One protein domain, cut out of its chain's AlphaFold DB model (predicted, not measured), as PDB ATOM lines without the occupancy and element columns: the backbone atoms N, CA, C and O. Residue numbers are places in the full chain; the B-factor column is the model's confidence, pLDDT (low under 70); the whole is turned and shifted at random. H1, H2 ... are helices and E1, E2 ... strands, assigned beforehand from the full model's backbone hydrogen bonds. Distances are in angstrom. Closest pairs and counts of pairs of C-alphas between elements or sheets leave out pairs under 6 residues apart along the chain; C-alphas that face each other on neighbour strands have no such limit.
ATOM      1  N   THR A  10     -18.442   1.021  28.808       96.19
ATOM      2  CA  THR A  10     -18.822   0.575  27.464       96.19
ATOM      3  C   THR A  10     -20.072  -0.297  27.562       96.19
ATOM      4  O   THR A  10     -20.265  -0.907  28.614       96.19
ATOM      5  N   PRO A  11     -20.935  -0.367  26.532       95.81
ATOM      6  CA  PRO A  11     -22.106  -1.241  26.565       95.81
ATOM      7  C   PRO A  11     -21.727  -2.683  26.909       95.81
ATOM      8  O   PRO A  11     -20.771  -3.233  26.357       95.81
ATOM      9  N   TRP A  12     -22.480  -3.289  27.820       94.81
ATOM     10  CA  TRP A  12     -22.291  -4.669  28.242       94.81
ATOM     11  C   TRP A  12     -23.534  -5.489  27.924       94.81
ATOM     12  O   TRP A  12     -24.652  -5.090  28.230       94.81
ATOM     13  N   TYR A  13     -23.325  -6.651  27.310       94.06
ATOM     14  CA  TYR A  13     -24.400  -7.530  26.867       94.06
ATOM     15  C   TYR A  13     -24.358  -8.829  27.675       94.06
ATOM     16  O   TYR A  13     -23.458  -9.648  27.458       94.06
ATOM     17  N   PRO A  14     -25.313  -9.039  28.597       90.94
ATOM     18  CA  PRO A  14     -25.375 -10.256  29.392       90.94
ATOM     19  C   PRO A  14     -25.533 -11.504  28.514       90.94
ATOM     20  O   PRO A  14     -26.222 -11.495  27.487       90.94
ATOM     21  N   SER A  15     -24.934 -12.618  28.932       87.56
ATOM     22  CA  SER A  15     -25.117 -13.916  28.268       87.56
ATOM     23  C   SER A  15     -26.409 -14.618  28.703       87.56
ATOM     24  O   SER A  15     -27.004 -15.337  27.900       87.56
ATOM     25  N   SER A  16     -26.868 -14.396  29.942       90.81
ATOM     26  CA  SER A  16     -28.095 -15.005  30.462       90.81
ATOM     27  C   SER A  16     -29.342 -14.341  29.871       90.81
ATOM     28  O   SER A  16     -29.421 -13.118  29.744       90.81
ATOM     29  N   GLN A  17     -30.347 -15.149  29.519       94.94
ATOM     30  CA  GLN A  17     -31.584 -14.632  28.922       94.94
ATOM     31  C   GLN A  17     -32.330 -13.701  29.877       94.94
ATOM     32  O   GLN A  17     -32.842 -12.673  29.454       94.94
ATOM     33  N   PHE A  18     -32.365 -14.022  31.170       95.44
ATOM     34  CA  PHE A  18     -33.018 -13.178  32.168       95.44
ATOM     35  C   PHE A  18     -32.407 -11.769  32.222       95.44
ATOM     36  O   PHE A  18     -33.132 -10.784  32.121       95.44
ATOM     37  N   MET A  19     -31.075 -11.668  32.269       95.12
ATOM     38  CA  MET A  19     -30.402 -10.368  32.291       95.12
ATOM     39  C   MET A  19     -30.522  -9.613  30.968       95.12
ATOM     40  O   MET A  19     -30.558  -8.387  30.987       95.12
ATOM     41  N   ARG A  20     -30.632 -10.305  29.825       95.25
ATOM     42  CA  ARG A  20     -30.930  -9.646  28.541       95.25
ATOM     43  C   ARG A  20     -32.277  -8.928  28.566       95.25
ATOM     44  O   ARG A  20     -32.320  -7.767  28.191       95.25
ATOM     45  N   HIS A  21     -33.326  -9.567  29.090       94.81
ATOM     46  CA  HIS A  21     -34.629  -8.910  29.235       94.81
ATOM     47  C   HIS A  21     -34.555  -7.683  30.152       94.81
ATOM     48  O   HIS A  21     -35.213  -6.686  29.886       94.81
ATOM     49  N   LEU A  22     -33.749  -7.728  31.222       95.06
ATOM     50  CA  LEU A  22     -33.542  -6.552  32.073       95.06
ATOM     51  C   LEU A  22     -32.762  -5.445  31.351       95.06
ATOM     52  O   LEU A  22     -33.106  -4.279  31.490       95.06
ATOM     53  N   ASN A  23     -31.771  -5.802  30.533       95.06
ATOM     54  CA  ASN A  23     -31.031  -4.851  29.704       95.06
ATOM     55  C   ASN A  23     -31.921  -4.163  28.643       95.06
ATOM     56  O   ASN A  23     -31.631  -3.041  28.235       95.06
ATOM     57  N   ASP A  24     -33.014  -4.798  28.207       94.31
ATOM     58  CA  ASP A  24     -33.991  -4.174  27.300       94.31
ATOM     59  C   ASP A  24     -34.783  -3.039  27.979       94.31
ATOM     60  O   ASP A  24     -35.286  -2.139  27.304       94.31
ATOM     61  N   LEU A  25     -34.874  -3.046  29.316       94.69
ATOM     62  CA  LEU A  25     -35.512  -1.987  30.113       94.69
ATOM     63  C   LEU A  25     -34.590  -0.769  30.318       94.69
ATOM     64  O   LEU A  25     -35.051   0.334  30.633       94.69
ATOM     65  N   GLY A  26     -33.290  -0.963  30.107       93.06
ATOM     66  CA  GLY A  26     -32.262   0.065  30.125       93.06
ATOM     67  C   GLY A  26     -30.877  -0.562  29.940       93.06
ATOM     68  O   GLY A  26     -30.577  -1.566  30.586       93.06
ATOM     69  N   PRO A  27     -30.019   0.010  29.077       95.06
ATOM     70  CA  PRO A  27     -28.744  -0.598  28.731       95.06
ATOM     71  C   PRO A  27     -27.824  -0.696  29.946       95.06
ATOM     72  O   PRO A  27     -27.656   0.260  30.708       95.06
ATOM     73  N   PHE A  28     -27.186  -1.850  30.078       96.94
ATOM     74  CA  PHE A  28     -26.108  -2.074  31.017       96.94
ATOM     75  C   PHE A  28     -24.776  -1.703  30.387       96.94
ATOM     76  O   PHE A  28     -24.541  -1.815  29.179       96.94
ATOM     77  N   TYR A  29     -23.871  -1.277  31.246       97.19
ATOM     78  CA  TYR A  29     -22.535  -0.863  30.894       97.19
ATOM     79  C   TYR A  29     -21.537  -1.552  31.799       97.19
ATOM     80  O   TYR A  29     -21.851  -1.969  32.910       97.19
ATOM     81  N   ARG A  30     -20.308  -1.655  31.312       96.00
ATOM     82  CA  ARG A  30     -19.196  -2.193  32.072       96.00
ATOM     83  C   ARG A  30     -17.945  -1.368  31.873       96.00
ATOM     84  O   ARG A  30     -17.595  -1.016  30.741       96.00
ATOM     85  N   ARG A  31     -17.239  -1.143  32.974       96.12
ATOM     86  CA  ARG A  31     -15.867  -0.657  32.995       96.12
ATOM     87  C   ARG A  31     -14.948  -1.849  33.248       96.12
ATOM     88  O   ARG A  31     -14.993  -2.487  34.290       96.12
ATOM     89  N   LYS A  32     -14.153  -2.215  32.241       92.88
ATOM     90  CA  LYS A  32     -13.312  -3.428  32.291       92.88
ATOM     91  C   LYS A  32     -12.062  -3.282  33.159       92.88
ATOM     92  O   LYS A  32     -11.455  -4.289  33.486       92.88
ATOM     93  N   ALA A  33     -11.653  -2.054  33.478       93.44
ATOM     94  CA  ALA A  33     -10.444  -1.807  34.262       93.44
ATOM     95  C   ALA A  33     -10.550  -2.347  35.699       93.44
ATOM     96  O   ALA A  33      -9.541  -2.731  36.278       93.44
ATOM     97  N   ASP A  34     -11.765  -2.371  36.248       91.31
ATOM     98  CA  ASP A  34     -12.089  -2.716  37.635       91.31
ATOM     99  C   ASP A  34     -13.364  -3.575  37.755       91.31
ATOM    100  O   ASP A  34     -13.910  -3.731  38.841       91.31
ATOM    101  N   ASN A  35     -13.842  -4.137  36.639       91.50
ATOM    102  CA  ASN A  35     -15.019  -5.013  36.553       91.50
ATOM    103  C   ASN A  35     -16.319  -4.437  37.142       91.50
ATOM    104  O   ASN A  35     -17.203  -5.184  37.559       91.50
ATOM    105  N   VAL A  36     -16.486  -3.114  37.088       95.19
ATOM    106  CA  VAL A  36     -17.713  -2.449  37.543       95.19
ATOM    107  C   VAL A  36     -18.800  -2.535  36.475       95.19
ATOM    108  O   VAL A  36     -18.581  -2.160  35.316       95.19
ATOM    109  N   LEU A  37     -19.977  -3.021  36.870       96.56
ATOM    110  CA  LEU A  37     -21.204  -2.924  36.084       96.56
ATOM    111  C   LEU A  37     -21.948  -1.648  36.450       96.56
ATOM    112  O   LEU A  37     -21.912  -1.216  37.590       96.56
ATOM    113  N   ALA A  38     -22.633  -1.056  35.482       97.44
ATOM    114  CA  ALA A  38     -23.429   0.133  35.719       97.44
ATOM    115  C   ALA A  38     -24.645   0.203  34.806       97.44
ATOM    116  O   ALA A  38     -24.697  -0.453  33.761       97.44
ATOM    117  N   LEU A  39     -25.606   1.043  35.169       97.19
ATOM    118  CA  LEU A  39     -26.705   1.422  34.292       97.19
ATOM    119  C   LEU A  39     -27.232   2.816  34.616       97.19
ATOM    120  O   LEU A  39     -27.104   3.308  35.737       97.19
ATOM    121  N   ARG A  40     -27.912   3.425  33.644       97.06
ATOM    122  CA  ARG A  40     -28.782   4.565  33.933       97.06
ATOM    123  C   ARG A  40     -30.171   4.044  34.275       97.06
ATOM    124  O   ARG A  40     -30.816   3.400  33.447       97.06
ATOM    125  N   VAL A  41     -30.633   4.306  35.492       97.31
ATOM    126  CA  VAL A  41     -31.939   3.830  35.953       97.31
ATOM    127  C   VAL A  41     -33.043   4.510  35.149       97.31
ATOM    128  O   VAL A  41     -33.068   5.730  35.013       97.31
ATOM    129  N   THR A  42     -33.968   3.725  34.600       96.88
ATOM    130  CA  THR A  42     -35.122   4.215  33.843       96.88
ATOM    131  C   THR A  42     -36.398   4.020  34.660       96.88
ATOM    132  O   THR A  42     -36.422   3.287  35.651       96.88
ATOM    133  N   THR A  43     -37.495   4.642  34.232       97.25
ATOM    134  CA  THR A  43     -38.820   4.395  34.823       97.25
ATOM    135  C   THR A  43     -39.269   2.938  34.669       97.25
ATOM    136  O   THR A  43     -40.046   2.461  35.490       97.25
ATOM    137  N   ALA A  44     -38.751   2.210  33.671       97.12
ATOM    138  CA  ALA A  44     -39.048   0.795  33.458       97.12
ATOM    139  C   ALA A  44     -38.448  -0.122  34.542       97.12
ATOM    140  O   ALA A  44     -38.956  -1.217  34.757       97.12
ATOM    141  N   HIS A  45     -37.424   0.334  35.272       97.69
ATOM    142  CA  HIS A  45     -36.885  -0.372  36.443       97.69
ATOM    143  C   HIS A  45     -37.676  -0.093  37.735       97.69
ATOM    144  O   HIS A  45     -37.308  -0.585  38.805       97.69
ATOM    145  N   GLY A  46     -38.717   0.743  37.669       97.31
ATOM    146  CA  GLY A  46     -39.408   1.295  38.827       97.31
ATOM    147  C   GLY A  46     -40.308   0.310  39.585       97.31
ATOM    148  O   GLY A  46     -40.862  -0.635  39.031       97.31
ATOM    149  N   ASN A  47     -40.496   0.572  40.875       97.75
ATOM    150  CA  ASN A  47     -41.546   0.016  41.722       97.75
ATOM    151  C   ASN A  47     -42.792   0.930  41.725       97.75
ATOM    152  O   ASN A  47     -42.822   1.970  41.070       97.75
ATOM    153  N   MET A  48     -43.815   0.572  42.512       97.12
ATOM    154  CA  MET A  48     -45.073   1.337  42.613       97.12
ATOM    155  C   MET A  48     -44.905   2.782  43.116       97.12
ATOM    156  O   MET A  48     -45.809   3.594  42.947       97.12
ATOM    157  N   HIS A  49     -43.765   3.115  43.722       97.06
ATOM    158  CA  HIS A  49     -43.439   4.457  44.201       97.06
ATOM    159  C   HIS A  49     -42.549   5.245  43.226       97.06
ATOM    160  O   HIS A  49     -42.105   6.338  43.560       97.06
ATOM    161  N   GLY A  50     -42.275   4.711  42.030       96.62
ATOM    162  CA  GLY A  50     -41.495   5.394  40.994       96.62
ATOM    163  C   GLY A  50     -39.977   5.379  41.204       96.62
ATOM    164  O   GLY A  50     -39.261   6.027  40.448       96.62
ATOM    165  N   MET A  51     -39.479   4.633  42.194       98.25
ATOM    166  CA  MET A  51     -38.047   4.403  42.453       98.25
ATOM    167  C   MET A  51     -37.647   3.019  41.948       98.25
ATOM    168  O   MET A  51     -38.518   2.173  41.786       98.25
ATOM    169  N   ALA A  52     -36.362   2.735  41.747       98.19
ATOM    170  CA  ALA A  52     -35.909   1.415  41.313       98.19
ATOM    171  C   ALA A  52     -36.454   0.292  42.219       98.19
ATOM    172  O   ALA A  52     -36.473   0.394  43.450       98.19
ATOM    173  N   HIS A  53     -36.922  -0.796  41.610       98.38
ATOM    174  CA  HIS A  53     -37.433  -1.944  42.344       98.38
ATOM    175  C   HIS A  53     -36.301  -2.640  43.110       98.38
ATOM    176  O   HIS A  53     -35.272  -2.981  42.534       98.38
ATOM    177  N   GLY A  54     -36.496  -2.923  44.402       98.12
ATOM    178  CA  GLY A  54     -35.457  -3.554  45.229       98.12
ATOM    179  C   GLY A  54     -34.993  -4.908  44.677       98.12
ATOM    180  O   GLY A  54     -33.804  -5.198  44.655       98.12
ATOM    181  N   GLY A  55     -35.916  -5.705  44.125       98.00
ATOM    182  CA  GLY A  55     -35.571  -6.957  43.439       98.00
ATOM    183  C   GLY A  55     -34.734  -6.762  42.166       98.00
ATOM    184  O   GLY A  55     -33.897  -7.608  41.862       98.00
ATOM    185  N   PHE A  56     -34.909  -5.642  41.454       97.94
ATOM    186  CA  PHE A  56     -34.059  -5.299  40.311       97.94
ATOM    187  C   PHE A  56     -32.643  -4.956  40.786       97.94
ATOM    188  O   PHE A  56     -31.682  -5.531  40.286       97.94
ATOM    189  N   LEU A  57     -32.520  -4.104  41.811       98.12
ATOM    190  CA  LEU A  57     -31.230  -3.736  42.403       98.12
ATOM    191  C   LEU A  57     -30.473  -4.965  42.929       98.12
ATOM    192  O   LEU A  57     -29.295  -5.140  42.630       98.12
ATOM    193  N   ALA A  58     -31.160  -5.853  43.652       98.31
ATOM    194  CA  ALA A  58     -30.577  -7.097  44.150       98.31
ATOM    195  C   ALA A  58     -30.115  -8.015  43.005       98.31
ATOM    196  O   ALA A  58     -29.013  -8.546  43.051       98.31
ATOM    197  N   THR A  59     -30.917  -8.161  41.948       97.31
ATOM    198  CA  THR A  59     -30.537  -8.950  40.762       97.31
ATOM    199  C   THR A  59     -29.303  -8.377  40.063       97.31
ATOM    200  O   THR A  59     -28.425  -9.123  39.622       97.31
ATOM    201  N   PHE A  60     -29.233  -7.049  39.945       97.25
ATOM    202  CA  PHE A  60     -28.101  -6.377  39.322       97.25
ATOM    203  C   PHE A  60     -26.820  -6.576  40.144       97.25
ATOM    204  O   PHE A  60     -25.794  -6.962  39.584       97.25
ATOM    205  N   ALA A  61     -26.906  -6.425  41.471       97.44
ATOM    206  CA  ALA A  61     -25.803  -6.692  42.393       97.44
ATOM    207  C   ALA A  61     -25.328  -8.157  42.341       97.44
ATOM    208  O   ALA A  61     -24.130  -8.408  42.235       97.44
ATOM    209  N   ASP A  62     -26.256  -9.120  42.341       97.19
ATOM    210  CA  ASP A  62     -25.957 -10.554  42.203       97.19
ATOM    211  C   ASP A  62     -25.158 -10.847  40.924       97.19
ATOM    212  O   ASP A  62     -24.119 -11.510  40.941       97.19
ATOM    213  N   SER A  63     -25.598 -10.267  39.807       95.25
ATOM    214  CA  SER A  63     -24.936 -10.441  38.515       95.25
ATOM    215  C   SER A  63     -23.554  -9.789  38.460       95.25
ATOM    216  O   SER A  63     -22.646 -10.350  37.846       95.25
ATOM    217  N   ALA A  64     -23.379  -8.630  39.101       95.25
ATOM    218  CA  ALA A  64     -22.080  -7.970  39.211       95.25
ATOM    219  C   ALA A  64     -21.088  -8.820  40.019       95.25
ATOM    220  O   ALA A  64     -19.972  -9.059  39.557       95.25
ATOM    221  N   LEU A  65     -21.511  -9.359  41.169       95.25
ATOM    222  CA  LEU A  65     -20.689 -10.257  41.988       95.25
ATOM    223  C   LEU A  65     -20.294 -11.524  41.220       95.25
ATOM    224  O   LEU A  65     -19.120 -11.898  41.202       95.25
ATOM    225  N   GLY A  66     -21.255 -12.160  40.546       94.44
ATOM    226  CA  GLY A  66     -20.996 -13.351  39.738       94.44
ATOM    227  C   GLY A  66     -20.013 -13.090  38.594       94.44
ATOM    228  O   GLY A  66     -19.140 -13.922  38.336       94.44
ATOM    229  N   LEU A  67     -20.115 -11.929  37.937       92.25
ATOM    230  CA  LEU A  67     -19.190 -11.523  36.880       92.25
ATOM    231  C   LEU A  67     -17.760 -11.374  37.410       92.25
ATOM    232  O   LEU A  67     -16.855 -11.983  36.845       92.25
ATOM    233  N   VAL A  68     -17.570 -10.608  38.488       92.44
ATOM    234  CA  VAL A  68     -16.243 -10.357  39.076       92.44
ATOM    235  C   VAL A  68     -15.584 -11.671  39.496       92.44
ATOM    236  O   VAL A  68     -14.451 -11.940  39.110       92.44
ATOM    237  N   ILE A  69     -16.308 -12.538  40.216       93.75
ATOM    238  CA  ILE A  69     -15.771 -13.831  40.670       93.75
ATOM    239  C   ILE A  69     -15.396 -14.719  39.477       93.75
ATOM    240  O   ILE A  69     -14.327 -15.331  39.474       93.75
ATOM    241  N   SER A  70     -16.270 -14.795  38.471       92.25
ATOM    242  CA  SER A  70     -16.041 -15.616  37.279       92.25
ATOM    243  C   SER A  70     -14.799 -15.172  36.509       92.25
ATOM    244  O   SER A  70     -14.009 -16.011  36.081       92.25
ATOM    245  N   GLU A  71     -14.586 -13.864  36.367       89.56
ATOM    246  CA  GLU A  71     -13.446 -13.324  35.628       89.56
ATOM    247  C   GLU A  71     -12.136 -13.381  36.405       89.56
ATOM    248  O   GLU A  71     -11.113 -13.749  35.832       89.56
ATOM    249  N   ASP A  72     -12.159 -13.077  37.701       90.62
ATOM    250  CA  ASP A  72     -10.945 -13.078  38.513       90.62
ATOM    251  C   ASP A  72     -10.453 -14.513  38.756       90.62
ATOM    252  O   ASP A  72      -9.272 -14.824  38.577       90.62
ATOM    253  N   ALA A  73     -11.361 -15.427  39.116       93.31
ATOM    254  CA  ALA A  73     -11.010 -16.804  39.458       93.31
ATOM    255  C   ALA A  73     -11.092 -17.784  38.275       93.31
ATOM    256  O   ALA A  73     -10.639 -18.919  38.411       93.31
ATOM    257  N   HIS A  74     -11.619 -17.369  37.117       93.38
ATOM    258  CA  HIS A  74     -11.786 -18.212  35.923       93.38
ATOM    259  C   HIS A  74     -12.621 -19.481  36.188       93.38
ATOM    260  O   HIS A  74     -12.319 -20.566  35.684       93.38
ATOM    261  N   VAL A  75     -13.682 -19.353  36.990       94.00
ATOM    262  CA  VAL A  75     -14.567 -20.460  37.389       94.00
ATOM    263  C   VAL A  75     -16.033 -20.140  37.130       94.00
ATOM    264  O   VAL A  75     -16.452 -18.987  37.135       94.00
ATOM    265  N   SER A  76     -16.845 -21.184  36.963       91.75
ATOM    266  CA  SER A  76     -18.298 -21.039  37.028       91.75
ATOM    267  C   SER A  76     -18.736 -20.886  38.484       91.75
ATOM    268  O   SER A  76     -18.307 -21.660  39.343       91.75
ATOM    269  N   VAL A  77     -19.607 -19.916  38.754       93.62
ATOM    270  CA  VAL A  77     -20.128 -19.618  40.091       93.62
ATOM    271  C   VAL A  77     -21.652 -19.605  40.073       93.62
ATOM    272  O   VAL A  77     -22.278 -19.239  39.080       93.62
ATOM    273  N   VAL A  78     -22.243 -20.018  41.189       95.62
ATOM    274  CA  VAL A  78     -23.672 -19.871  41.462       95.62
ATOM    275  C   VAL A  78     -23.844 -19.231  42.831       95.62
ATOM    276  O   VAL A  78     -23.110 -19.552  43.769       95.62
ATOM    277  N   THR A  79     -24.815 -18.335  42.956       97.06
ATOM    278  CA  THR A  79     -25.109 -17.677  44.228       97.06
ATOM    279  C   THR A  79     -25.844 -18.641  45.148       97.06
ATOM    280  O   THR A  79     -26.979 -19.029  44.884       97.06
ATOM    281  N   ALA A  80     -25.197 -19.035  46.246       97.88
ATOM    282  CA  ALA A  80     -25.833 -19.843  47.285       97.88
ATOM    283  C   ALA A  80     -26.679 -18.984  48.237       97.88
ATOM    284  O   ALA A  80     -27.734 -19.416  48.700       97.88
ATOM    285  N   GLN A  81     -26.208 -17.771  48.541       98.00
ATOM    286  CA  GLN A  81     -26.851 -16.836  49.456       98.00
ATOM    287  C   GLN A  81     -26.384 -15.408  49.149       98.00
ATOM    288  O   GLN A  81     -25.200 -15.187  48.909       98.00
ATOM    289  N   MET A  82     -27.309 -14.448  49.189       98.00
ATOM    290  CA  MET A  82     -27.009 -13.016  49.157       98.00
ATOM    291  C   MET A  82     -27.923 -12.280  50.142       98.00
ATOM    292  O   MET A  82     -29.129 -12.535  50.182       98.00
ATOM    293  N   SER A  83     -27.346 -11.397  50.957       98.00
ATOM    294  CA  SER A  83     -28.076 -10.501  51.860       98.00
ATOM    295  C   SER A  83     -27.926  -9.081  51.347       98.00
ATOM    296  O   SER A  83     -26.812  -8.656  51.053       98.00
ATOM    297  N   VAL A  84     -29.034  -8.351  51.252       97.94
ATOM    298  CA  VAL A  84     -29.053  -6.974  50.748       97.94
ATOM    299  C   VAL A  84     -29.770  -6.088  51.754       97.94
ATOM    300  O   VAL A  84     -30.885  -6.398  52.173       97.94
ATOM    301  N   GLU A  85     -29.135  -4.976  52.109       98.25
ATOM    302  CA  GLU A  85     -29.727  -3.902  52.901       98.25
ATOM    303  C   GLU A  85     -29.790  -2.636  52.041       98.25
ATOM    304  O   GLU A  85     -28.786  -2.196  51.480       98.25
ATOM    305  N   PHE A  86     -30.985  -2.063  51.898       97.62
ATOM    306  CA  PHE A  86     -31.202  -0.882  51.068       97.62
ATOM    307  C   PHE A  86     -31.077   0.380  51.915       97.62
ATOM    308  O   PHE A  86     -31.938   0.660  52.745       97.62
ATOM    309  N   LEU A  87     -30.012   1.148  51.684       97.38
ATOM    310  CA  LEU A  87     -29.714   2.346  52.474       97.38
ATOM    311  C   LEU A  87     -30.418   3.600  51.953       97.38
ATOM    312  O   LEU A  87     -30.766   4.478  52.735       97.38
ATOM    313  N   ASN A  88     -30.615   3.698  50.637       97.31
ATOM    314  CA  ASN A  88     -31.247   4.839  49.983       97.31
ATOM    315  C   ASN A  88     -32.052   4.390  48.762       97.31
ATOM    316  O   ASN A  88     -31.797   3.340  48.171       97.31
ATOM    317  N   ALA A  89     -33.016   5.222  48.378       97.44
ATOM    318  CA  ALA A  89     -33.727   5.082  47.118       97.44
ATOM    319  C   ALA A  89     -32.825   5.407  45.918       97.44
ATOM    320  O   ALA A  89     -31.966   6.283  46.007       97.44
ATOM    321  N   VAL A  90     -33.088   4.750  44.787       98.12
ATOM    322  CA  VAL A  90     -32.462   5.048  43.490       98.12
ATOM    323  C   VAL A  90     -33.555   5.503  42.529       98.12
ATOM    324  O   VAL A  90     -34.554   4.804  42.350       98.12
ATOM    325  N   ASN A  91     -33.396   6.680  41.939       98.06
ATOM    326  CA  ASN A  91     -34.417   7.338  41.133       98.06
ATOM    327  C   ASN A  91     -34.146   7.179  39.631       98.06
ATOM    328  O   ASN A  91     -32.998   7.013  39.212       98.06
ATOM    329  N   PRO A  92     -35.183   7.267  38.780       97.56
ATOM    330  CA  PRO A  92     -34.988   7.375  37.341       97.56
ATOM    331  C   PRO A  92     -34.063   8.545  36.982       97.56
ATOM    332  O   PRO A  92     -34.240   9.665  37.456       97.56
ATOM    333  N   GLY A  93     -33.097   8.281  36.109       95.75
ATOM    334  CA  GLY A  93     -32.039   9.207  35.724       95.75
ATOM    335  C   GLY A  93     -30.735   9.007  36.494       95.75
ATOM    336  O   GLY A  93     -29.692   9.389  35.959       95.75
ATOM    337  N   ASP A  94     -30.759   8.367  37.667       97.06
ATOM    338  CA  ASP A  94     -29.545   8.090  38.437       97.06
ATOM    339  C   ASP A  94     -28.622   7.140  37.671       97.06
ATOM    340  O   ASP A  94     -29.058   6.224  36.963       97.06
ATOM    341  N   TRP A  95     -27.322   7.385  37.809       96.88
ATOM    342  CA  TRP A  95     -26.291   6.463  37.361       96.88
ATOM    343  C   TRP A  95     -25.953   5.528  38.519       96.88
ATOM    344  O   TRP A  95     -25.446   5.980  39.545       96.88
ATOM    345  N   LEU A  96     -26.294   4.252  38.360       96.44
ATOM    346  CA  LEU A  96     -26.073   3.210  39.355       96.44
ATOM    347  C   LEU A  96     -24.830   2.404  38.972       96.44
ATOM    348  O   LEU A  96     -24.749   1.949  37.831       96.44
ATOM    349  N   GLU A  97     -23.919   2.219  39.927       94.94
ATOM    350  CA  GLU A  97     -22.739   1.339  39.874       94.94
ATOM    351  C   GLU A  97     -22.813   0.309  41.010       94.94
ATOM    352  O   GLU A  97     -23.371   0.668  42.076       94.94
TER     353      GLU A  97
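What this domain is: This is residues 10 to 97 of the 97 residues of the protein "4HBT domain-containing protein" of Achromobacter spanius (UniProt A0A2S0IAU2). A small hairpin, E1 and E2, lies under the middle of one long helix, H2, with E2 the nearer strand to residues 60 to 68 of H2, while the short helix H1 sits off the end where E1 begins. After H2 a long stretch, residues 74 to 97, arches back over the side of H2 away from the hairpin and returns to E2, where residues 95 to 96 pair with residues 39 to 40. The printed part has 88 residues, with two named helices and two named strands in the order H1, E1, E2, H2; the sheet's order is E1 - E2, antiparallel. The class is mixed, helices and strands, with 38 residues, under half, in named elements. The whole is compact, with a radius of gyration of the C-alphas of 13.0 A and spans of 39 by 28 by 24 A.

Where its parts are: E1 is residues 28 to 31, 10.5 A long, and E2 is residues 36 to 40, 13.6 A. H2, residues 54 to 73, runs 28.4 A from C-alpha 54 at (-35.457, -3.554, 45.229) to C-alpha 73 at (-11.010, -16.804, 39.458). H1, residues 17 to 25, spans 13.3 A and begins at C-alpha 17, (-31.584, -14.632, 28.922).

How they stand to each other: In the hairpin of E1 and E2, N 29 and O 38 are 2.8 A apart, within hydrogen-bond range. Residues 10 to 11 pair antiparallel with residues 29 to 30 of E1. The closest C-alphas of E2 and H2, those of Leu 37 and Ala 64, are 6.0 A apart. E1 and H2 are apart, as are H1 and E2. H1 and H2 are near each other, with 7 pairs of C-alphas within 10 A. Every O i to N i+4 pair is within hydrogen-bond range in H2, and 4 of 5 in H1.

The domain as a whole: The C-alphas farthest apart, of His 49 and His 74, are 39.8 A apart. The printed part has no cut. The link from E2 to H2, 13 residues, is long. No printed residue is under 70 in pLDDT.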